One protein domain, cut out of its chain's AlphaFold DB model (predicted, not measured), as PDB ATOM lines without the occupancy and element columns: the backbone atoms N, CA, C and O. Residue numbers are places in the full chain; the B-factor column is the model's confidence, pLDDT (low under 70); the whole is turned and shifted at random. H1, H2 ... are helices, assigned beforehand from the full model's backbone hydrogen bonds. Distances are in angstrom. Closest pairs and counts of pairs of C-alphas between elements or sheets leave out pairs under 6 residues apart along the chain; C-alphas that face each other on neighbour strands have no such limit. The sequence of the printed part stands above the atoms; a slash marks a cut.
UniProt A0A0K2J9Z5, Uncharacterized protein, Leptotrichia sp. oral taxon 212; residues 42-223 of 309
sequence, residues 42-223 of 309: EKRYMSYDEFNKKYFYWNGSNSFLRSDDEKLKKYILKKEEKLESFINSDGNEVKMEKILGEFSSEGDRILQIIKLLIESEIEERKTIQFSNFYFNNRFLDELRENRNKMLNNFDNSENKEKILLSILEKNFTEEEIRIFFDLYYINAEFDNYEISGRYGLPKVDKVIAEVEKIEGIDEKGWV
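Overview. This is residues 42 to 223 of the 309 residues of an uncharacterized protein of Leptotrichia sp. oral taxon 212 (UniProt A0A0K2J9Z5). What shape does the model make? H4, the longest helix, runs through the core, with H5 folded back beside it as a helical hairpin, H8 crossing it, and H9 packed on H8 and H7 at one end of the body. H2 and the long links before and after it make a lobe at the other end, where residues 66 to 72 stick out, and short H10 lies far from the core. What is it built of? The printed part has 182 residues with ten named helices, H1 to H10 in order, and no named strand, and its class is all helix. The whole is compact, with a radius of gyration of the C-alphas of 17.9 A and spans of 53 by 46 by 28 A.

Arrangement. What touches the longest helix? H4, residues 106 to 126, forms a helical hairpin with H5, residues 133 to 145, at a shallow tilt of 25 degrees, opposite ways; their closest C-alphas, of Leu 117 and Asn 136, are 5.9 A apart. With residues 114 to 121 alone it touches H8, residues 174 to 184, about perpendicular at 84 degrees, the closest C-alphas being those of Ile 118 and Phe 180, 6.0 A. H1, residues 48 to 54, and H7, residues 160 to 171, each only just touch H4, with 3 pairs of C-alphas within 8 A; the closest are Tyr 48 and Leu 116 at 5.5 A, and Leu 111 and Ile 167 at 7.0 A. What comes farther out? H9, residues 202 to 211, touches H8 at a steep tilt of 54 degrees, the same way, with the C-alphas of Glu 174 and Lys 203 closest at 5.5 A. H6, residues 152 to 155, only just touches H5, with 3 pairs within 8 A, the closest C-alphas being those of Glu 145 and Asp 155, 7.2 A. H3, residues 96 to 100, is close but not clearly touching H4, while H2, residues 70 to 80, and H10, residues 219 to 223, touch no helix. Are the helix backbones in order? Every O i to N i+4 pair is within hydrogen-bond range in H1 to H5 and H7 to H10; H6 is too short for such a pair.

Along the chain. Where does the longest helix run? H4 goes from C-alpha 106 at (-16.774, -40.269, -7.914) to C-alpha 126 at (-5.690, -28.990, -33.638), 30.2 A. How long are others? H7 measures 16.9 A, H5 16.7 A and H2 15.4 A.

Size, cuts and confidence. Which links are long? H1 to H2, H2 to H3 and H8 to H9; the printed part has no cut. Where is confidence low? The model's confidence is low, with pLDDT under 70, at residues 42 to 43, residues 58 to 67, residues 87 to 95, residues 127 to 131 and residue 133; the mean pLDDT of the printed part is 85.2.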
ATOM      1  N   GLU A  42      -3.151 -30.622 -11.844       53.38
ATOM      2  CA  GLU A  42      -2.499 -31.163 -13.053       53.38
ATOM      3  C   GLU A  42      -1.624 -32.401 -12.794       53.38
ATOM      4  O   GLU A  42      -1.471 -33.219 -13.691       53.38
ATOM      5  N   LYS A  43      -1.069 -32.583 -11.587       60.88
ATOM      6  CA  LYS A  43      -0.294 -33.794 -11.248       60.88
ATOM      7  C   LYS A  43      -1.159 -34.985 -10.840       60.88
ATOM      8  O   LYS A  43      -0.648 -36.101 -10.776       60.88
ATOM      9  N   ARG A  44      -2.425 -34.750 -10.490       82.12
ATOM     10  CA  ARG A  44      -3.340 -35.774  -9.973       82.12
ATOM     11  C   ARG A  44      -4.137 -36.459 -11.080       82.12
ATOM     12  O   ARG A  44      -4.484 -37.626 -10.924       82.12
ATOM     13  N   TYR A  45      -4.440 -35.744 -12.159       89.44
ATOM     14  CA  TYR A  45      -5.258 -36.248 -13.260       89.44
ATOM     15  C   TYR A  45      -4.406 -36.513 -14.496       89.44
ATOM     16  O   TYR A  45      -3.601 -35.675 -14.891       89.44
ATOM     17  N   MET A  46      -4.641 -37.653 -15.137       91.25
ATOM     18  CA  MET A  46      -3.985 -38.033 -16.381       91.25
ATOM     19  C   MET A  46      -4.429 -37.113 -17.519       91.25
ATOM     20  O   MET A  46      -5.627 -36.895 -17.719       91.25
ATOM     21  N   SER A  47      -3.467 -36.601 -18.278       91.88
ATOM     22  CA  SER A  47      -3.714 -35.890 -19.534       91.88
ATOM     23  C   SER A  47      -3.955 -36.848 -20.706       91.88
ATOM     24  O   SER A  47      -3.553 -38.013 -20.676       91.88
ATOM     25  N   TYR A  48      -4.560 -36.358 -21.787       89.50
ATOM     26  CA  TYR A  48      -4.777 -37.140 -23.007       89.50
ATOM     27  C   TYR A  48      -3.460 -37.595 -23.671       89.50
ATOM     28  O   TYR A  48      -3.369 -38.702 -24.200       89.50
ATOM     29  N   ASP A  49      -2.393 -36.794 -23.591       88.50
ATOM     30  CA  ASP A  49      -1.064 -37.181 -24.092       88.50
ATOM     31  C   ASP A  49      -0.440 -38.317 -23.259       88.50
ATOM     32  O   ASP A  49       0.083 -39.287 -23.812       88.50
ATOM     33  N   GLU A  50      -0.540 -38.248 -21.928       91.25
ATOM     34  CA  GLU A  50      -0.110 -39.338 -21.042       91.25
ATOM     35  C   GLU A  50      -0.924 -40.608 -21.283       91.25
ATOM     36  O   GLU A  50      -0.357 -41.703 -21.353       91.25
ATOM     37  N   PHE A  51      -2.233 -40.457 -21.484       89.44
ATOM     38  CA  PHE A  51      -3.110 -41.553 -21.859       89.44
ATOM     39  C   PHE A  51      -2.620 -42.231 -23.144       89.44
ATOM     40  O   PHE A  51      -2.423 -43.447 -23.166       89.44
ATOM     41  N   ASN A  52      -2.317 -41.456 -24.187       87.38
ATOM     42  CA  ASN A  52      -1.846 -41.974 -25.476       87.38
ATOM     43  C   ASN A  52      -0.475 -42.639 -25.412       87.38
ATOM     44  O   ASN A  52      -0.196 -43.539 -26.207       87.38
ATOM     45  N   LYS A  53       0.373 -42.231 -24.468       89.06
ATOM     46  CA  LYS A  53       1.672 -42.863 -24.211       89.06
ATOM     47  C   LYS A  53       1.574 -44.146 -23.398       89.06
ATOM     48  O   LYS A  53       2.517 -44.928 -23.428       89.06
ATOM     49  N   LYS A  54       0.485 -44.351 -22.655       88.94
ATOM     50  CA  LYS A  54       0.295 -45.516 -21.778       88.94
ATOM     51  C   LYS A  54      -0.590 -46.584 -22.408       88.94
ATOM     52  O   LYS A  54      -0.313 -47.771 -22.240       88.94
ATOM     53  N   TYR A  55      -1.625 -46.172 -23.135       85.00
ATOM     54  CA  TYR A  55      -2.664 -47.064 -23.627       85.00
ATOM     55  C   TYR A  55      -2.742 -47.089 -25.146       85.00
ATOM     56  O   TYR A  55      -2.697 -46.044 -25.790       85.00
ATOM     57  N   PHE A  56      -2.923 -48.270 -25.729       81.62
ATOM     58  CA  PHE A  56      -3.284 -48.432 -27.138       81.62
ATOM     59  C   PHE A  56      -4.772 -48.774 -27.272       81.62
ATOM     60  O   PHE A  56      -5.352 -49.412 -26.397       81.62
ATOM     61  N   TYR A  57      -5.415 -48.344 -28.359       75.12
ATOM     62  CA  TYR A  57      -6.882 -48.420 -28.491       75.12
ATOM     63  C   TYR A  57      -7.394 -49.732 -29.097       75.12
ATOM     64  O   TYR A  57      -8.589 -49.883 -29.333       75.12
ATOM     65  N   TRP A  58      -6.500 -50.661 -29.425       68.94
ATOM     66  CA  TRP A  58      -6.822 -51.795 -30.281       68.94
ATOM     67  C   TRP A  58      -7.316 -53.002 -29.494       68.94
ATOM     68  O   TRP A  58      -6.786 -53.357 -28.445       68.94
ATOM     69  N   ASN A  59      -8.290 -53.680 -30.083       54.00
ATOM     70  CA  ASN A  59      -8.738 -54.993 -29.680       54.00
ATOM     71  C   ASN A  59      -8.646 -55.908 -30.910       54.00
ATOM     72  O   ASN A  59      -8.746 -55.413 -32.029       54.00
ATOM     73  N   GLY A  60      -8.432 -57.213 -30.714       49.56
ATOM     74  CA  GLY A  60      -8.107 -58.221 -31.743       49.56
ATOM     75  C   GLY A  60      -8.929 -58.264 -33.048       49.56
ATOM     76  O   GLY A  60      -8.613 -59.073 -33.915       49.56
ATOM     77  N   SER A  61      -9.961 -57.427 -33.204       48.12
ATOM     78  CA  SER A  61     -10.874 -57.343 -34.347       48.12
ATOM     79  C   SER A  61     -10.552 -56.256 -35.394       48.12
ATOM     80  O   SER A  61     -11.292 -56.130 -36.366       48.12
ATOM     81  N   ASN A  62      -9.456 -55.493 -35.270       51.50
ATOM     82  CA  ASN A  62      -8.999 -54.520 -36.289       51.50
ATOM     83  C   ASN A  62      -9.906 -53.307 -36.595       51.50
ATOM     84  O   ASN A  62      -9.568 -52.529 -37.479       51.50
ATOM     85  N   SER A  63     -10.979 -53.050 -35.844       51.50
ATOM     86  CA  SER A  63     -11.957 -51.994 -36.184       51.50
ATOM     87  C   SER A  63     -11.434 -50.544 -36.143       51.50
ATOM     88  O   SER A  63     -12.007 -49.668 -36.788       51.50
ATOM     89  N   PHE A  64     -10.342 -50.280 -35.417       55.22
ATOM     90  CA  PHE A  64      -9.779 -48.931 -35.238       55.22
ATOM     91  C   PHE A  64      -8.725 -48.546 -36.280       55.22
ATOM     92  O   PHE A  64      -8.558 -47.368 -36.583       55.22
ATOM     93  N   LEU A  65      -8.014 -49.534 -36.827       60.44
ATOM     94  CA  LEU A  65      -7.036 -49.340 -37.892       60.44
ATOM     95  C   LEU A  65      -7.750 -49.609 -39.213       60.44
ATOM     96  O   LEU A  65      -7.800 -50.750 -39.669       60.44
ATOM     97  N   ARG A  66      -8.317 -48.554 -39.806       65.56
ATOM     98  CA  ARG A  66      -8.950 -48.584 -41.138       65.56
ATOM     99  C   ARG A  66      -7.894 -48.674 -42.242       65.56
ATOM    100  O   ARG A  66      -7.758 -47.762 -43.039       65.56
ATOM    101  N   SER A  67      -7.072 -49.706 -42.181       68.75
ATOM    102  CA  SER A  67      -6.024 -50.026 -43.143       68.75
ATOM    103  C   SER A  67      -6.341 -51.415 -43.682       68.75
ATOM    104  O   SER A  67      -6.814 -52.265 -42.928       68.75
ATOM    105  N   ASP A  68      -6.094 -51.669 -44.961       75.94
ATOM    106  CA  ASP A  68      -6.217 -53.009 -45.554       75.94
ATOM    107  C   ASP A  68      -4.848 -53.671 -45.788       75.94
ATOM    108  O   ASP A  68      -4.763 -54.887 -45.982       75.94
ATOM    109  N   ASP A  69      -3.753 -52.914 -45.676       84.69
ATOM    110  CA  ASP A  69      -2.389 -53.412 -45.811       84.69
ATOM    111  C   ASP A  69      -1.857 -54.022 -44.498       84.69
ATOM    112  O   ASP A  69      -1.614 -53.367 -43.480       84.69
ATOM    113  N   GLU A  70      -1.601 -55.328 -44.539       85.19
ATOM    114  CA  GLU A  70      -1.087 -56.097 -43.402       85.19
ATOM    115  C   GLU A  70       0.286 -55.630 -42.896       85.19
ATOM    116  O   GLU A  70       0.607 -55.815 -41.719       85.19
ATOM    117  N   LYS A  71       1.132 -55.040 -43.748       88.62
ATOM    118  CA  LYS A  71       2.439 -54.528 -43.312       88.62
ATOM    119  C   LYS A  71       2.254 -53.236 -42.536       88.62
ATOM    120  O   LYS A  71       2.905 -53.071 -41.504       88.62
ATOM    121  N   LEU A  72       1.366 -52.359 -42.999       89.06
ATOM    122  CA  LEU A  72       1.034 -51.128 -42.294       89.06
ATOM    123  C   LEU A  72       0.426 -51.426 -40.916       89.06
ATOM    124  O   LEU A  72       0.907 -50.900 -39.909       89.06
ATOM    125  N   LYS A  73      -0.534 -52.357 -40.841       86.94
ATOM    126  CA  LYS A  73      -1.085 -52.843 -39.562       86.94
ATOM    127  C   LYS A  73      -0.001 -53.364 -38.628       86.94
ATOM    128  O   LYS A  73       0.115 -52.894 -37.500       86.94
ATOM    129  N   LYS A  74       0.820 -54.315 -39.092       87.75
ATOM    130  CA  LYS A  74       1.896 -54.908 -38.277       87.75
ATOM    131  C   LYS A  74       2.883 -53.863 -37.782       87.75
ATOM    132  O   LYS A  74       3.335 -53.956 -36.644       87.75
ATOM    133  N   TYR A  75       3.207 -52.879 -38.613       90.81
ATOM    134  CA  TYR A  75       4.089 -51.789 -38.231       90.81
ATOM    135  C   TYR A  75       3.528 -50.976 -37.062       90.81
ATOM    136  O   TYR A  75       4.219 -50.793 -36.058       90.81
ATOM    137  N   ILE A  76       2.272 -50.532 -37.169       88.00
ATOM    138  CA  ILE A  76       1.622 -49.751 -36.113       88.00
ATOM    139  C   ILE A  76       1.470 -50.603 -34.845       88.00
ATOM    140  O   ILE A  76       1.844 -50.156 -33.766       88.00
ATOM    141  N   LEU A  77       1.031 -51.859 -34.967       85.00
ATOM    142  CA  LEU A  77       0.898 -52.773 -33.826       85.00
ATOM    143  C   LEU A  77       2.228 -53.001 -33.097       85.00
ATOM    144  O   LEU A  77       2.270 -52.962 -31.872       85.00
ATOM    145  N   LYS A  78       3.330 -53.172 -33.833       88.19
ATOM    146  CA  LYS A  78       4.672 -53.325 -33.252       88.19
ATOM    147  C   LYS A  78       5.125 -52.069 -32.501       88.19
ATOM    148  O   LYS A  78       5.790 -52.186 -31.479       88.19
ATOM    149  N   LYS A  79       4.755 -50.864 -32.960       88.00
ATOM    150  CA  LYS A  79       5.038 -49.615 -32.222       88.00
ATOM    151  C   LYS A  79       4.311 -49.553 -30.878       88.00
ATOM    152  O   LYS A  79       4.837 -48.978 -29.930       88.00
ATOM    153  N   GLU A  80       3.134 -50.160 -30.803       86.44
ATOM    154  CA  GLU A  80       2.245 -50.101 -29.644       86.44
ATOM    155  C   GLU A  80       2.364 -51.340 -28.737       86.44
ATOM    156  O   GLU A  80       1.707 -51.402 -27.704       86.44
ATOM    157  N   GLU A  81       3.219 -52.315 -29.074       85.50
ATOM    158  CA  GLU A  81       3.277 -53.644 -28.430       85.50
ATOM    159  C   GLU A  81       3.560 -53.610 -26.917       85.50
ATOM    160  O   GLU A  81       3.247 -54.556 -26.197       85.50
ATOM    161  N   LYS A  82       4.179 -52.526 -26.435       87.12
ATOM    162  CA  LYS A  82       4.526 -52.319 -25.019       87.12
ATOM    163  C   LYS A  82       3.464 -51.545 -24.244       87.12
ATOM    164  O   LYS A  82       3.596 -51.413 -23.029       87.12
ATOM    165  N   LEU A  83       2.476 -50.984 -24.935       87.12
ATOM    166  CA  LEU A  83       1.412 -50.215 -24.310       87.12
ATOM    167  C   LEU A  83       0.381 -51.153 -23.685       87.12
ATOM    168  O   LEU A  83       0.253 -52.319 -24.054       87.12
ATOM    169  N   GLU A  84      -0.382 -50.637 -22.732       83.75
ATOM    170  CA  GLU A  84      -1.496 -51.379 -22.160       83.75
ATOM    171  C   GLU A  84      -2.727 -51.291 -23.060       83.75
ATOM    172  O   GLU A  84      -3.042 -50.226 -23.590       83.75
ATOM    173  N   SER A  85      -3.465 -52.392 -23.213       77.31
ATOM    174  CA  SER A  85      -4.704 -52.327 -23.987       77.31
ATOM    175  C   SER A  85      -5.742 -51.493 -23.248       77.31
ATOM    176  O   SER A  85      -6.063 -51.776 -22.088       77.31
ATOM    177  N   PHE A  86      -6.281 -50.488 -23.935       76.31
ATOM    178  CA  PHE A  86      -7.490 -49.798 -23.516       76.31
ATOM    179  C   PHE A  86      -8.723 -50.672 -23.774       76.31
ATOM    180  O   PHE A  86      -9.609 -50.683 -22.937       76.31
ATOM    181  N   ILE A  87      -8.782 -51.454 -24.862       65.44
ATOM    182  CA  ILE A  87      -9.986 -52.193 -25.288       65.44
ATOM    183  C   ILE A  87      -9.689 -53.698 -25.418       65.44
ATOM    184  O   ILE A  87      -8.825 -54.098 -26.194       65.44
ATOM    185  N   ASN A  88     -10.415 -54.575 -24.710       52.31
ATOM    186  CA  ASN A  88     -10.217 -56.029 -24.854       52.31
ATOM    187  C   ASN A  88     -10.893 -56.582 -26.117       52.31
ATOM    188  O   ASN A  88     -11.934 -56.078 -26.546       52.31
ATOM    189  N   SER A  89     -10.279 -57.608 -26.730       42.28
ATOM    190  CA  SER A  89     -10.610 -58.189 -28.053       42.28
ATOM    191  C   SER A  89     -12.058 -58.638 -28.216       42.28
ATOM    192  O   SER A  89     -12.570 -58.637 -29.331       42.28
ATOM    193  N   ASP A  90     -12.721 -58.953 -27.109       48.19
ATOM    194  CA  ASP A  90     -14.016 -59.632 -27.105       48.19
ATOM    195  C   ASP A  90     -15.175 -58.663 -26.807       48.19
ATOM    196  O   ASP A  90     -16.286 -59.082 -26.503       48.19
ATOM    197  N   GLY A  91     -14.912 -57.349 -26.820       49.25
ATOM    198  CA  GLY A  91     -15.894 -56.315 -26.469       49.25
ATOM    199  C   GLY A  91     -16.185 -56.191 -24.966       49.25
ATOM    200  O   GLY A  91     -16.808 -55.211 -24.562       49.25
ATOM    201  N   ASN A  92     -15.692 -57.126 -24.145       49.47
ATOM    202  CA  ASN A  92     -15.745 -57.059 -22.684       49.47
ATOM    203  C   ASN A  92     -14.811 -55.974 -22.130       49.47
ATOM    204  O   ASN A  92     -13.785 -55.651 -22.728       49.47
ATOM    205  N   GLU A  93     -15.210 -55.408 -20.993       52.41
ATOM    206  CA  GLU A  93     -14.816 -54.088 -20.498       52.41
ATOM    207  C   GLU A  93     -13.331 -53.726 -20.628       52.41
ATOM    208  O   GLU A  93     -12.406 -54.473 -20.294       52.41
ATOM    209  N   VAL A  94     -13.151 -52.492 -21.096       57.19
ATOM    210  CA  VAL A  94     -11.996 -51.639 -20.847       57.19
ATOM    211  C   VAL A  94     -11.688 -51.659 -19.355       57.19
ATOM    212  O   VAL A  94     -12.592 -51.642 -18.525       57.19
ATOM    213  N   LYS A  95     -10.409 -51.597 -18.989       68.25
ATOM    214  CA  LYS A  95      -9.992 -51.353 -17.603       68.25
ATOM    215  C   LYS A  95     -10.272 -49.897 -17.217       68.25
ATOM    216  O   LYS A  95      -9.352 -49.167 -16.861       68.25
ATOM    217  N   MET A  96     -11.531 -49.468 -17.294       79.69
ATOM    218  CA  MET A  96     -11.972 -48.166 -16.814       79.69
ATOM    219  C   MET A  96     -11.613 -48.050 -15.330       79.69
ATOM    220  O   MET A  96     -11.145 -47.010 -14.893       79.69
ATOM    221  N   GLU A  97     -11.648 -49.168 -14.599       80.56
ATOM    222  CA  GLU A  97     -11.094 -49.318 -13.251       80.56
ATOM    223  C   GLU A  97      -9.597 -48.963 -13.142       80.56
ATOM    224  O   GLU A  97      -9.188 -48.355 -12.162       80.56
ATOM    225  N   LYS A  98      -8.746 -49.258 -14.131       83.00
ATOM    226  CA  LYS A  98      -7.331 -48.838 -14.077       83.00
ATOM    227  C   LYS A  98      -7.136 -47.335 -14.251       83.00
ATOM    228  O   LYS A  98      -6.089 -46.831 -13.871       83.00
ATOM    229  N   ILE A  99      -8.082 -46.653 -14.889       86.75
ATOM    230  CA  ILE A  99      -8.000 -45.210 -15.142       86.75
ATOM    231  C   ILE A  99      -8.714 -44.454 -14.019       86.75
ATOM    232  O   ILE A  99      -8.203 -43.466 -13.513       86.75
ATOM    233  N   LEU A 100      -9.892 -44.929 -13.614       89.38
ATOM    234  CA  LEU A 100     -10.788 -44.264 -12.671       89.38
ATOM    235  C   LEU A 100     -10.722 -44.847 -11.250       89.38
ATOM    236  O   LEU A 100     -11.041 -44.158 -10.282       89.38
ATOM    237  N   GLY A 101     -10.312 -46.104 -11.090       85.25
ATOM    238  CA  GLY A 101     -10.229 -46.787  -9.793       85.25
ATOM    239  C   GLY A 101      -9.098 -46.276  -8.900       85.25
ATOM    240  O   GLY A 101      -9.153 -46.464  -7.689       85.25
ATOM    241  N   GLU A 102      -8.125 -45.552  -9.463       85.19
ATOM    242  CA  GLU A 102      -7.109 -44.819  -8.692       85.19
ATOM    243  C   GLU A 102      -7.727 -43.664  -7.875       85.19
ATOM    244  O   GLU A 102      -7.144 -43.204  -6.890       85.19
ATOM    245  N   PHE A 103      -8.936 -43.216  -8.234       90.62
ATOM    246  CA  PHE A 103      -9.653 -42.160  -7.531       90.62
ATOM    247  C   PHE A 103     -10.621 -42.727  -6.490       90.62
ATOM    248  O   PHE A 103     -11.483 -43.564  -6.779       90.62
ATOM    249  N   SER A 104     -10.518 -42.202  -5.269       85.94
ATOM    250  CA  SER A 104     -11.370 -42.572  -4.137       85.94
ATOM    251  C   SER A 104     -12.760 -41.931  -4.169       85.94
ATOM    252  O   SER A 104     -13.662 -42.436  -3.508       85.94
ATOM    253  N   SER A 105     -12.955 -40.844  -4.925       92.62
ATOM    254  CA  SER A 105     -14.242 -40.149  -5.037       92.62
ATOM    255  C   SER A 105     -14.798 -40.204  -6.459       92.62
ATOM    256  O   SER A 105     -14.052 -40.084  -7.431       92.62
ATOM    257  N   GLU A 106     -16.120 -40.333  -6.598       92.81
ATOM    258  CA  GLU A 106     -16.774 -40.269  -7.914       92.81
ATOM    259  C   GLU A 106     -16.645 -38.887  -8.560       92.81
ATOM    260  O   GLU A 106     -16.520 -38.800  -9.775       92.81
ATOM    261  N   GLY A 107     -16.590 -37.812  -7.766       93.75
ATOM    262  CA  GLY A 107     -16.342 -36.465  -8.287       93.75
ATOM    263  C   GLY A 107     -15.000 -36.359  -9.014       93.75
ATOM    264  O   GLY A 107     -14.929 -35.765 -10.087       93.75
ATOM    265  N   ASP A 108     -13.952 -36.990  -8.478       93.81
ATOM    266  CA  ASP A 108     -12.642 -37.046  -9.134       93.81
ATOM    267  C   ASP A 108     -12.656 -37.922 -10.388       93.81
ATOM    268  O   ASP A 108     -12.015 -37.576 -11.377       93.81
ATOM    269  N   ARG A 109     -13.416 -39.025 -10.376       95.06
ATOM    270  CA  ARG A 109     -13.609 -39.866 -11.566       95.06
ATOM    271  C   ARG A 109     -14.301 -39.082 -12.674       95.06
ATOM    272  O   ARG A 109     -13.801 -39.058 -13.791       95.06
ATOM    273  N   ILE A 110     -15.396 -38.389 -12.362       95.88
ATOM    274  CA  ILE A 110     -16.115 -37.526 -13.311       95.88
ATOM    275  C   ILE A 110     -15.175 -36.452 -13.863       95.88
ATOM    276  O   ILE A 110     -15.111 -36.261 -15.074       95.88
ATOM    277  N   LEU A 111     -14.399 -35.792 -12.999       95.81
ATOM    278  CA  LEU A 111     -13.443 -34.772 -13.422       95.81
ATOM    279  C   LEU A 111     -12.367 -35.338 -14.365       95.81
ATOM    280  O   LEU A 111     -12.094 -34.731 -15.400       95.81
ATOM    281  N   GLN A 112     -11.808 -36.514 -14.058       95.12
ATOM    282  CA  GLN A 112     -10.860 -37.212 -14.931       95.12
ATOM    283  C   GLN A 112     -11.470 -37.525 -16.303       95.12
ATOM    284  O   GLN A 112     -10.802 -37.343 -17.324       95.12
ATOM    285  N   ILE A 113     -12.727 -37.980 -16.335       95.38
ATOM    286  CA  ILE A 113     -13.430 -38.272 -17.587       95.38
ATOM    287  C   ILE A 113     -13.599 -36.993 -18.418       95.38
ATOM    288  O   ILE A 113     -13.205 -36.962 -19.581       95.38
ATOM    289  N   ILE A 114     -14.147 -35.928 -17.823       96.94
ATOM    290  CA  ILE A 114     -14.387 -34.653 -18.516       96.94
ATOM    291  C   ILE A 114     -13.076 -34.077 -19.060       96.94
ATOM    292  O   ILE A 114     -13.030 -33.632 -20.204       96.94
ATOM    293  N   LYS A 115     -11.997 -34.130 -18.269       95.75
ATOM    294  CA  LYS A 115     -10.667 -33.673 -18.687       95.75
ATOM    295  C   LYS A 115     -10.184 -34.416 -19.933       95.75
ATOM    296  O   LYS A 115      -9.773 -33.773 -20.891       95.75
ATOM    297  N   LEU A 116     -10.277 -35.748 -19.945       93.94
ATOM    298  CA  LEU A 116      -9.873 -36.563 -21.094       93.94
ATOM    299  C   LEU A 116     -10.716 -36.275 -22.340       93.94
ATOM    300  O   LEU A 116     -10.155 -36.137 -23.424       93.94
ATOM    301  N   LEU A 117     -12.036 -36.141 -22.182       94.38
ATOM    302  CA  LEU A 117     -12.948 -35.787 -23.271       94.38
ATOM    303  C   LEU A 117     -12.560 -34.446 -23.904       94.38
ATOM    304  O   LEU A 117     -12.301 -34.380 -25.104       94.38
ATOM    305  N   ILE A 118     -12.442 -33.396 -23.088       94.62
ATOM    306  CA  ILE A 118     -12.104 -32.048 -23.555       94.62
ATOM    307  C   ILE A 118     -10.718 -32.020 -24.202       94.62
ATOM    308  O   ILE A 118     -10.562 -31.473 -25.289       94.62
ATOM    309  N   GLU A 119      -9.703 -32.614 -23.570       92.75
ATOM    310  CA  GLU A 119      -8.341 -32.607 -24.114       92.75
ATOM    311  C   GLU A 119      -8.233 -33.379 -25.431       92.75
ATOM    312  O   GLU A 119      -7.516 -32.939 -26.331       92.75
ATOM    313  N   SER A 120      -8.964 -34.489 -25.569       88.88
ATOM    314  CA  SER A 120      -9.004 -35.244 -26.822       88.88
ATOM    315  C   SER A 120      -9.657 -34.450 -27.954       88.88
ATOM    316  O   SER A 120      -9.142 -34.437 -29.068       88.88
ATOM    317  N   GLU A 121     -10.729 -33.714 -27.664       88.88
ATOM    318  CA  GLU A 121     -11.431 -32.876 -28.636       88.88
ATOM    319  C   GLU A 121     -10.598 -31.641 -29.018       88.88
ATOM    320  O   GLU A 121     -10.512 -31.272 -30.187       88.88
ATOM    321  N   ILE A 122      -9.887 -31.035 -28.060       87.88
ATOM    322  CA  ILE A 122      -8.911 -29.970 -28.337       87.88
ATOM    323  C   ILE A 122      -7.799 -30.481 -29.262       87.88
ATOM    324  O   ILE A 122      -7.364 -29.763 -30.163       87.88
ATOM    325  N   GLU A 123      -7.298 -31.693 -29.023       83.56
ATOM    326  CA  GLU A 123      -6.269 -32.307 -29.859       83.56
ATOM    327  C   GLU A 123      -6.803 -32.646 -31.262       83.56
ATOM    328  O   GLU A 123      -6.125 -32.371 -32.254       83.56
ATOM    329  N   GLU A 124      -8.028 -33.167 -31.366       79.62
ATOM    330  CA  GLU A 124      -8.708 -33.422 -32.641       79.62
ATOM    331  C   GLU A 124      -8.854 -32.134 -33.457       79.62
ATOM    332  O   GLU A 124      -8.416 -32.084 -34.603       79.62
ATOM    333  N   ARG A 125      -9.344 -31.046 -32.846       77.88
ATOM    334  CA  ARG A 125      -9.483 -29.732 -33.503       77.88
ATOM    335  C   ARG A 125      -8.152 -29.127 -33.957       77.88
ATOM    336  O   ARG A 125      -8.120 -28.357 -34.912       77.88
ATOM    337  N   LYS A 126      -7.048 -29.441 -33.273       76.06
ATOM    338  CA  LYS A 126      -5.690 -28.990 -33.638       76.06
ATOM    339  C   LYS A 126      -5.049 -29.826 -34.738       76.06
ATOM    340  O   LYS A 126      -3.995 -29.446 -35.249       76.06
ATOM    341  N   THR A 127      -5.626 -30.978 -35.052       67.50
ATOM    342  CA  THR A 127      -5.103 -31.907 -36.044       67.50
ATOM    343  C   THR A 127      -6.063 -32.001 -37.226       67.50
ATOM    344  O   THR A 127      -7.157 -31.446 -37.243       67.50
ATOM    345  N   ILE A 128      -5.608 -32.651 -38.287       61.31
ATOM    346  CA  ILE A 128      -6.442 -33.048 -39.425       61.31
ATOM    347  C   ILE A 128      -7.472 -34.035 -38.881       61.31
ATOM    348  O   ILE A 128      -7.110 -35.167 -38.574       61.31
ATOM    349  N   GLN A 129      -8.688 -33.525 -38.664       56.47
ATOM    350  CA  GLN A 129      -9.846 -34.144 -38.010       56.47
ATOM    351  C   GLN A 129      -9.820 -35.676 -38.065       56.47
ATOM    352  O   GLN A 129     -10.292 -36.297 -39.019       56.47
ATOM    353  N   PHE A 130      -9.250 -36.304 -37.040       55.31
ATOM    354  CA  PHE A 130      -9.408 -37.731 -36.837       55.31
ATOM    355  C   PHE A 130     -10.336 -37.939 -35.673       55.31
ATOM    356  O   PHE A 130     -10.023 -37.550 -34.553       55.31
ATOM    357  N   SER A 131     -11.437 -38.608 -35.976       58.06
ATOM    358  CA  SER A 131     -12.505 -38.810 -35.029       58.06
ATOM    359  C   SER A 131     -12.032 -39.589 -33.805       58.06
ATOM    360  O   SER A 131     -11.814 -40.802 -33.862       58.06
ATOM    361  N   ASN A 132     -11.976 -38.905 -32.664       72.00
ATOM    362  CA  ASN A 132     -11.874 -39.526 -31.348       72.00
ATOM    363  C   ASN A 132     -13.203 -40.157 -30.910       72.00
ATOM    364  O   ASN A 132     -13.334 -40.567 -29.762       72.00
ATOM    365  N   PHE A 133     -14.183 -40.301 -31.812       69.94
ATOM    366  CA  PHE A 133     -15.533 -40.798 -31.537       69.94
ATOM    367  C   PHE A 133     -15.564 -42.041 -30.653       69.94
ATOM    368  O   PHE A 133     -16.268 -42.067 -29.651       69.94
ATOM    369  N   TYR A 134     -14.772 -43.065 -30.965       71.31
ATOM    370  CA  TYR A 134     -14.758 -44.275 -30.146       71.31
ATOM    371  C   TYR A 134     -14.160 -44.053 -28.752       71.31
ATOM    372  O   TYR A 134     -14.659 -44.629 -27.790       71.31
ATOM    373  N   PHE A 135     -13.103 -43.247 -28.635       81.06
ATOM    374  CA  PHE A 135     -12.525 -42.872 -27.345       81.06
ATOM    375  C   PHE A 135     -13.549 -42.078 -26.523       81.06
ATOM    376  O   PHE A 135     -13.870 -42.470 -25.400       81.06
ATOM    377  N   ASN A 136     -14.140 -41.046 -27.129       85.38
ATOM    378  CA  ASN A 136     -15.146 -40.188 -26.517       85.38
ATOM    379  C   ASN A 136     -16.359 -40.993 -26.057       85.38
ATOM    380  O   ASN A 136     -16.749 -40.892 -24.899       85.38
ATOM    381  N   ASN A 137     -16.897 -41.872 -26.901       82.06
ATOM    382  CA  ASN A 137     -18.064 -42.680 -26.557       82.06
ATOM    383  C   ASN A 137     -17.822 -43.604 -25.367       82.06
ATOM    384  O   ASN A 137     -18.725 -43.776 -24.566       82.06
ATOM    385  N   ARG A 138     -16.620 -44.162 -25.179       84.00
ATOM    386  CA  ARG A 138     -16.355 -45.009 -23.999       84.00
ATOM    387  C   ARG A 138     -16.440 -44.230 -22.693       84.00
ATOM    388  O   ARG A 138     -16.924 -44.748 -21.691       84.00
ATOM    389  N   PHE A 139     -15.971 -42.994 -22.713       89.62
ATOM    390  CA  PHE A 139     -16.020 -42.095 -21.570       89.62
ATOM    391  C   PHE A 139     -17.414 -41.484 -21.370       89.62
ATOM    392  O   PHE A 139     -17.885 -41.385 -20.236       89.62
ATOM    393  N   LEU A 140     -18.107 -41.142 -22.458       90.81
ATOM    394  CA  LEU A 140     -19.495 -40.678 -22.433       90.81
ATOM    395  C   LEU A 140     -20.454 -41.777 -21.968       90.81
ATOM    396  O   LEU A 140     -21.329 -41.478 -21.169       90.81
ATOM    397  N   ASP A 141     -20.270 -43.029 -22.393       88.31
ATOM    398  CA  ASP A 141     -21.036 -44.193 -21.929       88.31
ATOM    399  C   ASP A 141     -20.945 -44.337 -20.405       88.31
ATOM    400  O   ASP A 141     -21.942 -44.608 -19.741       88.31
ATOM    401  N   GLU A 142     -19.761 -44.118 -19.825       90.31
ATOM    402  CA  GLU A 142     -19.601 -44.154 -18.371       90.31
ATOM    403  C   GLU A 142     -20.328 -42.988 -17.690       90.31
ATOM    404  O   GLU A 142     -21.028 -43.194 -16.704       90.31
ATOM    405  N   LEU A 143     -20.230 -41.768 -18.227       92.50
ATOM    406  CA  LEU A 143     -20.942 -40.611 -17.671       92.50
ATOM    407  C   LEU A 143     -22.466 -40.696 -17.847       92.50
ATOM    408  O   LEU A 143     -23.211 -40.237 -16.981       92.50
ATOM    409  N   ARG A 144     -22.953 -41.226 -18.972       90.44
ATOM    410  CA  ARG A 144     -24.379 -41.278 -19.329       90.44
ATOM    411  C   ARG A 144     -25.075 -42.482 -18.717       90.44
ATOM    412  O   ARG A 144     -26.137 -42.304 -18.132       90.44
ATOM    413  N   GLU A 145     -24.455 -43.654 -18.805       88.38
ATOM    414  CA  GLU A 145     -25.081 -44.946 -18.500       88.38
ATOM    415  C   GLU A 145     -24.337 -45.751 -17.424       88.38
ATOM    416  O   GLU A 145     -24.774 -46.851 -17.094       88.38
ATOM    417  N   ASN A 146     -23.207 -45.252 -16.896       89.88
ATOM    418  CA  ASN A 146     -22.427 -45.921 -15.844       89.88
ATOM    419  C   ASN A 146     -22.124 -47.394 -16.187       89.88
ATOM    420  O   ASN A 146     -22.238 -48.291 -15.345       89.88
ATOM    421  N   ARG A 147     -21.766 -47.653 -17.457       86.00
ATOM    422  CA  ARG A 147     -21.635 -49.013 -18.007       86.00
ATOM    423  C   ARG A 147     -20.694 -49.902 -17.198       86.00
ATOM    424  O   ARG A 147     -21.016 -51.068 -16.996       86.00
ATOM    425  N   ASN A 148     -19.590 -49.341 -16.702       84.56
ATOM    426  CA  ASN A 148     -18.579 -50.052 -15.920       84.56
ATOM    427  C   ASN A 148     -18.793 -49.905 -14.404       84.56
ATOM    428  O   ASN A 148     -17.950 -50.339 -13.621       84.56
ATOM    429  N   LYS A 149     -19.906 -49.306 -13.957       89.12
ATOM    430  CA  LYS A 149     -20.267 -49.132 -12.539       89.12
ATOM    431  C   LYS A 149     -19.240 -48.334 -11.729       89.12
ATOM    432  O   LYS A 149     -19.099 -48.553 -10.520       89.12
ATOM    433  N   MET A 150     -18.518 -47.409 -12.363       89.88
ATOM    434  CA  MET A 150     -17.506 -46.582 -11.697       89.88
ATOM    435  C   MET A 150     -18.112 -45.346 -11.020       89.88
ATOM    436  O   MET A 150     -17.425 -44.713 -10.212       89.88
ATOM    437  N   LEU A 151     -19.376 -45.019 -11.313       92.56
ATOM    438  CA  LEU A 151     -20.088 -43.802 -10.910       92.56
ATOM    439  C   LEU A 151     -21.470 -44.097 -10.284       92.56
ATOM    440  O   LEU A 151     -22.443 -43.396 -10.550       92.56
ATOM    441  N   ASN A 152     -21.588 -45.150  -9.466       90.25
ATOM    442  CA  ASN A 152     -22.885 -45.630  -8.961       90.25
ATOM    443  C   ASN A 152     -23.696 -44.582  -8.181       90.25
ATOM    444  O   ASN A 152     -24.918 -44.550  -8.315       90.25
ATOM    445  N   ASN A 153     -23.070 -43.747  -7.347       89.56
ATOM    446  CA  ASN A 153     -23.809 -42.737  -6.581       89.56
ATOM    447  C   ASN A 153     -24.272 -41.581  -7.475       89.56
ATOM    448  O   ASN A 153     -25.376 -41.070  -7.302       89.56
ATOM    449  N   PHE A 154     -23.434 -41.174  -8.423       91.31
ATOM    450  CA  PHE A 154     -23.744 -40.162  -9.423       91.31
ATOM    451  C   PHE A 154     -24.871 -40.610 -10.354       91.31
ATOM    452  O   PHE A 154     -25.795 -39.841 -10.603       91.31
ATOM    453  N   ASP A 155     -24.822 -41.852 -10.829       89.31
ATOM    454  CA  ASP A 155     -25.798 -42.389 -11.773       89.31
ATOM    455  C   ASP A 155     -27.197 -42.536 -11.162       89.31
ATOM    456  O   ASP A 155     -28.191 -42.187 -11.789       89.31
ATOM    457  N   ASN A 156     -27.269 -42.941  -9.890       86.81
ATOM    458  CA  ASN A 156     -28.524 -43.021  -9.135       86.81
ATOM    459  C   ASN A 156     -28.984 -41.668  -8.561       86.81
ATOM    460  O   ASN A 156     -29.963 -41.612  -7.814       86.81
ATOM    461  N   SER A 157     -28.270 -40.573  -8.838       87.00
ATOM    462  CA  SER A 157     -28.608 -39.267  -8.283       87.00
ATOM    463  C   SER A 157     -29.796 -38.643  -9.008       87.00
ATOM    464  O   SER A 157     -29.736 -38.380 -10.207       87.00
ATOM    465  N   GLU A 158     -30.822 -38.249  -8.249       84.31
ATOM    466  CA  GLU A 158     -31.945 -37.439  -8.755       84.31
ATOM    467  C   GLU A 158     -31.495 -36.097  -9.367       84.31
ATOM    468  O   GLU A 158     -32.240 -35.476 -10.116       84.31
ATOM    469  N   ASN A 159     -30.275 -35.635  -9.060       87.50
ATOM    470  CA  ASN A 159     -29.720 -34.361  -9.520       87.50
ATOM    471  C   ASN A 159     -28.390 -34.531 -10.281       87.50
ATOM    472  O   ASN A 159     -27.501 -33.680 -10.172       87.50
ATOM    473  N   LYS A 160     -28.248 -35.618 -11.054       91.19
ATOM    474  CA  LYS A 160     -27.058 -35.942 -11.870       91.19
ATOM    475  C   LYS A 160     -26.550 -34.746 -12.682       91.19
ATOM    476  O   LYS A 160     -25.377 -34.383 -12.599       91.19
ATOM    477  N   GLU A 161     -27.452 -34.068 -13.387       92.69
ATOM    478  CA  GLU A 161     -27.123 -32.888 -14.191       92.69
ATOM    479  C   GLU A 161     -26.536 -31.751 -13.346       92.69
ATOM    480  O   GLU A 161     -25.469 -31.230 -13.655       92.69
ATOM    481  N   LYS A 162     -27.160 -31.412 -12.214       92.88
ATOM    482  CA  LYS A 162     -26.658 -30.349 -11.334       92.88
ATOM    483  C   LYS A 162     -25.257 -30.660 -10.801       92.88
ATOM    484  O   LYS A 162     -24.445 -29.743 -10.675       92.88
ATOM    485  N   ILE A 163     -24.966 -31.926 -10.489       94.12
ATOM    486  CA  ILE A 163     -23.630 -32.361 -10.057       94.12
ATOM    487  C   ILE A 163     -22.621 -32.148 -11.190       94.12
ATOM    488  O   ILE A 163     -21.590 -31.511 -10.971       94.12
ATOM    489  N   LEU A 164     -22.943 -32.621 -12.396       96.31
ATOM    490  CA  LEU A 164     -22.090 -32.494 -13.577       96.31
ATOM    491  C   LEU A 164     -21.790 -31.024 -13.903       96.31
ATOM    492  O   LEU A 164     -20.626 -30.633 -14.005       96.31
ATOM    493  N   LEU A 165     -22.827 -30.188 -13.974       97.31
ATOM    494  CA  LEU A 165     -22.700 -28.757 -14.247       97.31
ATOM    495  C   LEU A 165     -21.911 -28.027 -13.151       97.31
ATOM    496  O   LEU A 165     -21.108 -27.148 -13.453       97.31
ATOM    497  N   SER A 166     -22.061 -28.420 -11.883       96.81
ATOM    498  CA  SER A 166     -21.271 -27.841 -10.785       96.81
ATOM    499  C   SER A 166     -19.781 -28.183 -10.897       96.81
ATOM    500  O   SER A 166     -18.930 -27.347 -10.588       96.81
ATOM    501  N   ILE A 167     -19.442 -29.398 -11.349       96.81
ATOM    502  CA  ILE A 167     -18.052 -29.799 -11.618       96.81
ATOM    503  C   ILE A 167     -17.488 -28.984 -12.788       96.81
ATOM    504  O   ILE A 167     -16.365 -28.485 -12.689       96.81
ATOM    505  N   LEU A 168     -18.266 -28.804 -13.857       98.06
ATOM    506  CA  LEU A 168     -17.892 -27.976 -15.005       98.06
ATOM    507  C   LEU A 168     -17.613 -26.523 -14.595       98.06
ATOM    508  O   LEU A 168     -16.520 -26.007 -14.835       98.06
ATOM    509  N   GLU A 169     -18.556 -25.904 -13.882       97.88
ATOM    510  CA  GLU A 169     -18.441 -24.534 -13.373       97.88
ATOM    511  C   GLU A 169     -17.202 -24.356 -12.492       97.88
ATOM    512  O   GLU A 169     -16.525 -23.333 -12.561       97.88
ATOM    513  N   LYS A 170     -16.866 -25.334 -11.651       97.44
ATOM    514  CA  LYS A 170     -15.730 -25.195 -10.741       97.44
ATOM    515  C   LYS A 170     -14.382 -25.296 -11.461       97.44
ATOM    516  O   LYS A 170     -13.474 -24.541 -11.120       97.44
ATOM    517  N   ASN A 171     -14.248 -26.201 -12.432       96.94
ATOM    518  CA  ASN A 171     -12.931 -26.658 -12.896       96.94
ATOM    519  C   ASN A 171     -12.550 -26.204 -14.315       96.94
ATOM    520  O   ASN A 171     -11.366 -26.198 -14.645       96.94
ATOM    521  N   PHE A 172     -13.513 -25.789 -15.143       97.31
ATOM    522  CA  PHE A 172     -13.278 -25.541 -16.570       97.31
ATOM    523  C   PHE A 172     -13.620 -24.110 -16.988       97.31
ATOM    524  O   PHE A 172     -14.421 -23.417 -16.354       97.31
ATOM    525  N   THR A 173     -12.968 -23.624 -18.037       97.75
ATOM    526  CA  THR A 173     -13.280 -22.344 -18.688       97.75
ATOM    527  C   THR A 173     -14.575 -22.435 -19.494       97.75
ATOM    528  O   THR A 173     -15.043 -23.525 -19.800       97.75
ATOM    529  N   GLU A 174     -15.163 -21.295 -19.863       98.12
ATOM    530  CA  GLU A 174     -16.361 -21.265 -20.719       98.12
ATOM    531  C   GLU A 174     -16.140 -22.010 -22.047       98.12
ATOM    532  O   GLU A 174     -17.009 -22.756 -22.485       98.12
ATOM    533  N   GLU A 175     -14.951 -21.876 -22.642       95.88
ATOM    534  CA  GLU A 175     -14.572 -22.568 -23.878       95.88
ATOM    535  C   GLU A 175     -14.517 -24.091 -23.692       95.88
ATOM    536  O   GLU A 175     -15.101 -24.841 -24.469       95.88
ATOM    537  N   GLU A 176     -13.874 -24.560 -22.623       97.69
ATOM    538  CA  GLU A 176     -13.797 -25.985 -22.279       97.69
ATOM    539  C   GLU A 176     -15.184 -26.571 -21.954       97.69
ATOM    540  O   GLU A 176     -15.505 -27.685 -22.369       97.69
ATOM    541  N   ILE A 177     -16.046 -25.809 -21.275       98.44
ATOM    542  CA  ILE A 177     -17.444 -26.195 -21.021       98.44
ATOM    543  C   ILE A 177     -18.204 -26.315 -22.343       98.44
ATOM    544  O   ILE A 177     -18.923 -27.289 -22.558       98.44
ATOM    545  N   ARG A 178     -18.018 -25.360 -23.257       96.88
ATOM    546  CA  ARG A 178     -18.640 -25.365 -24.583       96.88
ATOM    547  C   ARG A 178     -18.167 -26.545 -25.440       96.88
ATOM    548  O   ARG A 178     -18.974 -27.083 -26.193       96.88
ATOM    549  N   ILE A 179     -16.914 -26.981 -25.300       95.56
ATOM    550  CA  ILE A 179     -16.404 -28.228 -25.893       95.56
ATOM    551  C   ILE A 179     -17.116 -29.444 -25.297       95.56
ATOM    552  O   ILE A 179     -17.618 -30.290 -26.031       95.56
ATOM    553  N   PHE A 180     -17.213 -29.529 -23.969       96.94
ATOM    554  CA  PHE A 180     -17.920 -30.636 -23.329       96.94
ATOM    555  C   PHE A 180     -19.396 -30.701 -23.746       96.94
ATOM    556  O   PHE A 180     -19.929 -31.791 -23.936       96.94
ATOM    557  N   PHE A 181     -20.052 -29.554 -23.938       96.81
ATOM    558  CA  PHE A 181     -21.440 -29.494 -24.400       96.81
ATOM    559  C   PHE A 181     -21.613 -30.073 -25.809       96.81
ATOM    560  O   PHE A 181     -22.588 -30.789 -26.030       96.81
ATOM    561  N   ASP A 182     -20.662 -29.845 -26.723       92.88
ATOM    562  CA  ASP A 182     -20.660 -30.495 -28.047       92.88
ATOM    563  C   ASP A 182     -20.570 -32.013 -27.955       92.88
ATOM    564  O   ASP A 182     -21.086 -32.709 -28.815       92.88
ATOM    565  N   LEU A 183     -19.896 -32.542 -26.939       92.81
ATOM    566  CA  LEU A 183     -19.731 -33.985 -26.781       92.81
ATOM    567  C   LEU A 183     -20.924 -34.614 -26.054       92.81
ATOM    568  O   LEU A 183     -21.383 -35.700 -26.409       92.81
ATOM    569  N   TYR A 184     -21.408 -33.949 -25.003       95.00
ATOM    570  CA  TYR A 184     -22.349 -34.533 -24.054       95.00
ATOM    571  C   TYR A 184     -23.812 -34.188 -24.341       95.00
ATOM    572  O   TYR A 184     -24.659 -35.061 -24.166       95.00
ATOM    573  N   TYR A 185     -24.108 -32.964 -24.779       94.81
ATOM    574  CA  TYR A 185     -25.480 -32.458 -24.911       94.81
ATOM    575  C   TYR A 185     -25.937 -32.265 -26.356       94.81
ATOM    576  O   TYR A 185     -27.111 -31.973 -26.565       94.81
ATOM    577  N   ILE A 186     -25.054 -32.400 -27.350       91.19
ATOM    578  CA  ILE A 186     -25.480 -32.291 -28.746       91.19
ATOM    579  C   ILE A 186     -26.376 -33.473 -29.124       91.19
ATOM    580  O   ILE A 186     -26.054 -34.637 -28.871       91.19
ATOM    581  N   ASN A 187     -27.475 -33.169 -29.795       88.12
ATOM    582  CA  ASN A 187     -28.235 -34.129 -30.565       88.12
ATOM    583  C   ASN A 187     -27.683 -34.113 -31.996       88.12
ATOM    584  O   ASN A 187     -27.911 -33.175 -32.758       88.12
ATOM    585  N   ALA A 188     -26.929 -35.149 -32.356       81.94
ATOM    586  CA  ALA A 188     -26.282 -35.236 -33.666       81.94
ATOM    587  C   ALA A 188     -27.274 -35.425 -34.835       81.94
ATOM    588  O   ALA A 188     -26.933 -35.176 -35.993       81.94
ATOM    589  N   GLU A 189     -28.503 -35.875 -34.562       83.31
ATOM    590  CA  GLU A 189     -29.531 -36.014 -35.597       83.31
ATOM    591  C   GLU A 189     -30.059 -34.636 -35.996       83.31
ATOM    592  O   GLU A 189     -30.099 -34.308 -37.178       83.31
ATOM    593  N   PHE A 190     -30.387 -33.795 -35.017       88.62
ATOM    594  CA  PHE A 190     -31.029 -32.507 -35.268       88.62
ATOM    595  C   PHE A 190     -30.096 -31.299 -35.139       88.62
ATOM    596  O   PHE A 190     -30.554 -30.181 -35.330       88.62
ATOM    597  N   ASP A 191     -28.805 -31.482 -34.860       86.56
ATOM    598  CA  ASP A 191     -27.815 -30.407 -34.658       86.56
ATOM    599  C   ASP A 191     -28.252 -29.350 -33.619       86.56
ATOM    600  O   ASP A 191     -27.892 -28.174 -33.711       86.56
ATOM    601  N   ASN A 192     -29.049 -29.750 -32.625       91.19
ATOM    602  CA  ASN A 192     -29.438 -28.918 -31.485       91.19
ATOM    603  C   ASN A 192     -28.895 -29.494 -30.171       91.19
ATOM    604  O   ASN A 192     -28.191 -30.500 -30.163       91.19
ATOM    605  N   TYR A 193     -29.180 -28.823 -29.053       94.19
ATOM    606  CA  TYR A 193     -28.667 -29.204 -27.740       94.19
ATOM    607  C   TYR A 193     -29.799 -29.605 -26.798       94.19
ATOM    608  O   TYR A 193     -30.790 -28.892 -26.649       94.19
ATOM    609  N   GLU A 194     -29.609 -30.724 -26.108       93.00
ATOM    610  CA  GLU A 194     -30.527 -31.280 -25.113       93.00
ATOM    611  C   GLU A 194     -30.249 -30.703 -23.715       93.00
ATOM    612  O   GLU A 194     -30.165 -31.423 -22.725       93.00
ATOM    613  N   ILE A 195     -30.075 -29.381 -23.630       93.25
ATOM    614  CA  ILE A 195     -29.926 -28.649 -22.369       93.25
ATOM    615  C   ILE A 195     -30.537 -27.254 -22.487       93.25
ATOM    616  O   ILE A 195     -30.409 -26.584 -23.510       93.25
ATOM    617  N   SER A 196     -31.212 -26.809 -21.428       89.31
ATOM    618  CA  SER A 196     -31.810 -25.475 -21.354       89.31
ATOM    619  C   SER A 196     -31.952 -24.999 -19.908       89.31
ATOM    620  O   SER A 196     -31.782 -25.769 -18.965       89.31
ATOM    621  N   GLY A 197     -32.287 -23.725 -19.720       90.25
ATOM    622  CA  GLY A 197     -32.577 -23.142 -18.413       90.25
ATOM    623  C   GLY A 197     -31.375 -22.473 -17.747       90.25
ATOM    624  O   GLY A 197     -30.371 -22.152 -18.381       90.25
ATOM    625  N   ARG A 198     -31.509 -22.155 -16.457       94.12
ATOM    626  CA  ARG A 198     -30.487 -21.446 -15.672       94.12
ATOM    627  C   ARG A 198     -30.302 -22.145 -14.333       94.12
ATOM    628  O   ARG A 198     -31.275 -22.393 -13.624       94.12
ATOM    629  N   TYR A 199     -29.054 -22.422 -13.986       95.00
ATOM    630  CA  TYR A 199     -28.651 -23.225 -12.835       95.00
ATOM    631  C   TYR A 199     -27.969 -22.383 -11.747       95.00
ATOM    632  O   TYR A 199     -27.628 -22.910 -10.687       95.00
ATOM    633  N   GLY A 200     -27.793 -21.075 -11.973       96.19
ATOM    634  CA  GLY A 200     -27.088 -20.181 -11.051       96.19
ATOM    635  C   GLY A 200     -25.572 -20.380 -11.093       96.19
ATOM    636  O   GLY A 200     -24.887 -20.102 -10.108       96.19
ATOM    637  N   LEU A 201     -25.062 -20.888 -12.215       97.88
ATOM    638  CA  LEU A 201     -23.664 -21.226 -12.461       97.88
ATOM    639  C   LEU A 201     -23.169 -20.317 -13.596       97.88
ATOM    640  O   LEU A 201     -23.487 -20.591 -14.748       97.88
ATOM    641  N   PRO A 202     -22.475 -19.199 -13.309       98.12
ATOM    642  CA  PRO A 202     -22.281 -18.125 -14.284       98.12
ATOM    643  C   PRO A 202     -21.658 -18.537 -15.623       98.12
ATOM    644  O   PRO A 202     -22.123 -18.061 -16.659       98.12
ATOM    645  N   LYS A 203     -20.629 -19.398 -15.628       98.38
ATOM    646  CA  LYS A 203     -19.990 -19.842 -16.879       98.38
ATOM    647  C   LYS A 203     -20.883 -20.825 -17.625       98.38
ATOM    648  O   LYS A 203     -21.083 -20.676 -18.825       98.38
ATOM    649  N   VAL A 204     -21.455 -21.794 -16.912       98.38
ATOM    650  CA  VAL A 204     -22.393 -22.774 -17.478       98.38
ATOM    651  C   VAL A 204     -23.626 -22.089 -18.069       98.38
ATOM    652  O   VAL A 204     -23.959 -22.327 -19.223       98.38
ATOM    653  N   ASP A 205     -24.271 -21.194 -17.323       98.25
ATOM    654  CA  ASP A 205     -25.483 -20.485 -17.746       98.25
ATOM    655  C   ASP A 205     -25.234 -19.626 -18.988       98.25
ATOM    656  O   ASP A 205     -26.120 -19.474 -19.832       98.25
ATOM    657  N   LYS A 206     -24.021 -19.079 -19.122       98.06
ATOM    658  CA  LYS A 206     -23.604 -18.364 -20.326       98.06
ATOM    659  C   LYS A 206     -23.495 -19.307 -21.525       98.06
ATOM    660  O   LYS A 206     -24.057 -18.992 -22.568       98.06
ATOM    661  N   VAL A 207     -22.838 -20.458 -21.369       98.19
ATOM    662  CA  VAL A 207     -22.727 -21.463 -22.440       98.19
ATOM    663  C   VAL A 207     -24.107 -22.007 -22.827       98.19
ATOM    664  O   VAL A 207     -24.396 -22.101 -24.016       98.19
ATOM    665  N   ILE A 208     -24.996 -22.271 -21.860       97.62
ATOM    666  CA  ILE A 208     -26.395 -22.651 -22.125       97.62
ATOM    667  C   ILE A 208     -27.084 -21.571 -22.970       97.62
ATOM    668  O   ILE A 208     -27.651 -21.874 -24.013       97.62
ATOM    669  N   ALA A 209     -26.973 -20.296 -22.581       96.88
ATOM    670  CA  ALA A 209     -27.577 -19.187 -23.319       96.88
ATOM    671  C   ALA A 209     -27.026 -19.011 -24.749       96.88
ATOM    672  O   ALA A 209     -27.668 -18.360 -25.579       96.88
ATOM    673  N   GLU A 210     -25.822 -19.511 -25.028       96.31
ATOM    674  CA  GLU A 210     -25.243 -19.550 -26.370       96.31
ATOM    675  C   GLU A 210     -25.817 -20.712 -27.183       96.31
ATOM    676  O   GLU A 210     -26.303 -20.481 -28.291       96.31
ATOM    677  N   VAL A 211     -25.822 -21.931 -26.632       95.62
ATOM    678  CA  VAL A 211     -26.287 -23.125 -27.359       95.62
ATOM    679  C   VAL A 211     -27.805 -23.174 -27.542       95.62
ATOM    680  O   VAL A 211     -28.270 -23.653 -28.568       95.62
ATOM    681  N   GLU A 212     -28.588 -22.586 -26.629       94.00
ATOM    682  CA  GLU A 212     -30.055 -22.460 -26.744       94.00
ATOM    683  C   GLU A 212     -30.494 -21.664 -27.984       94.00
ATOM    684  O   GLU A 212     -31.629 -21.792 -28.438       94.00
ATOM    685  N   LYS A 213     -29.618 -20.809 -28.525       93.88
ATOM    686  CA  LYS A 213     -29.904 -20.015 -29.730       93.88
ATOM    687  C   LYS A 213     -29.657 -20.791 -31.022       93.88
ATOM    688  O   LYS A 213     -29.957 -20.272 -32.095       93.88
ATOM    689  N   ILE A 214     -29.054 -21.975 -30.934       91.50
ATOM    690  CA  ILE A 214     -28.770 -22.819 -32.088       91.50
ATOM    691  C   ILE A 214     -30.043 -23.604 -32.395       91.50
ATOM    692  O   ILE A 214     -30.381 -24.577 -31.721       91.50
ATOM    693  N   GLU A 215     -30.775 -23.138 -33.406       88.56
ATOM    694  CA  GLU A 215     -31.919 -23.866 -33.944       88.56
ATOM    695  C   GLU A 215     -31.420 -25.080 -34.727       88.56
ATOM    696  O   GLU A 215     -30.640 -24.951 -35.674       88.56
ATOM    697  N   GLY A 216     -31.883 -26.258 -34.314       88.38
ATOM    698  CA  GLY A 216     -31.610 -27.498 -35.021       88.38
ATOM    699  C   GLY A 216     -32.279 -27.562 -36.390       88.38
ATOM    700  O   GLY A 216     -33.135 -26.746 -36.744       88.38
ATOM    701  N   ILE A 217     -31.921 -28.582 -37.157       90.44
ATOM    702  CA  ILE A 217     -32.637 -28.937 -38.378       90.44
ATOM    703  C   ILE A 217     -33.926 -29.687 -38.038       90.44
ATOM    704  O   ILE A 217     -34.005 -30.416 -37.053       90.44
ATOM    705  N   ASP A 218     -34.953 -29.513 -38.865       90.44
ATOM    706  CA  ASP A 218     -36.167 -30.316 -38.766       90.44
ATOM    707  C   ASP A 218     -35.952 -31.710 -39.381       90.44
ATOM    708  O   ASP A 218     -34.977 -31.959 -40.089       90.44
ATOM    709  N   GLU A 219     -36.893 -32.628 -39.157       89.81
ATOM    710  CA  GLU A 219     -36.845 -33.989 -39.713       89.81
ATOM    711  C   GLU A 219     -36.663 -33.989 -41.240       89.81
ATOM    712  O   GLU A 219     -35.913 -34.793 -41.792       89.81
ATOM    713  N   LYS A 220     -37.295 -33.046 -41.948       89.81
ATOM    714  CA  LYS A 220     -37.134 -32.910 -43.403       89.81
ATOM    715  C   LYS A 220     -35.723 -32.470 -43.779       89.81
ATOM    716  O   LYS A 220     -35.174 -32.971 -44.762       89.81
ATOM    717  N   GLY A 221     -35.154 -31.527 -43.035       87.69
ATOM    718  CA  GLY A 221     -33.777 -31.073 -43.159       87.69
ATOM    719  C   GLY A 221     -32.791 -32.203 -42.891       87.69
ATOM    720  O   GLY A 221     -31.879 -32.398 -43.693       87.69
ATOM    721  N   TRP A 222     -33.037 -32.994 -41.848       87.44
ATOM    722  CA  TRP A 222     -32.261 -34.183 -41.511       87.44
ATOM    723  C   TRP A 222     -32.312 -35.229 -42.625       87.44
ATOM    724  O   TRP A 222     -31.276 -35.555 -43.197       87.44
ATOM    725  N   VAL A 223     -33.504 -35.660 -43.055       85.12
ATOM    726  CA  VAL A 223     -33.666 -36.616 -44.168       85.12
ATOM    727  C   VAL A 223     -32.962 -36.118 -45.432       85.12
ATOM    728  O   VAL A 223     -32.301 -36.883 -46.133       85.12
TER     729      VAL A 223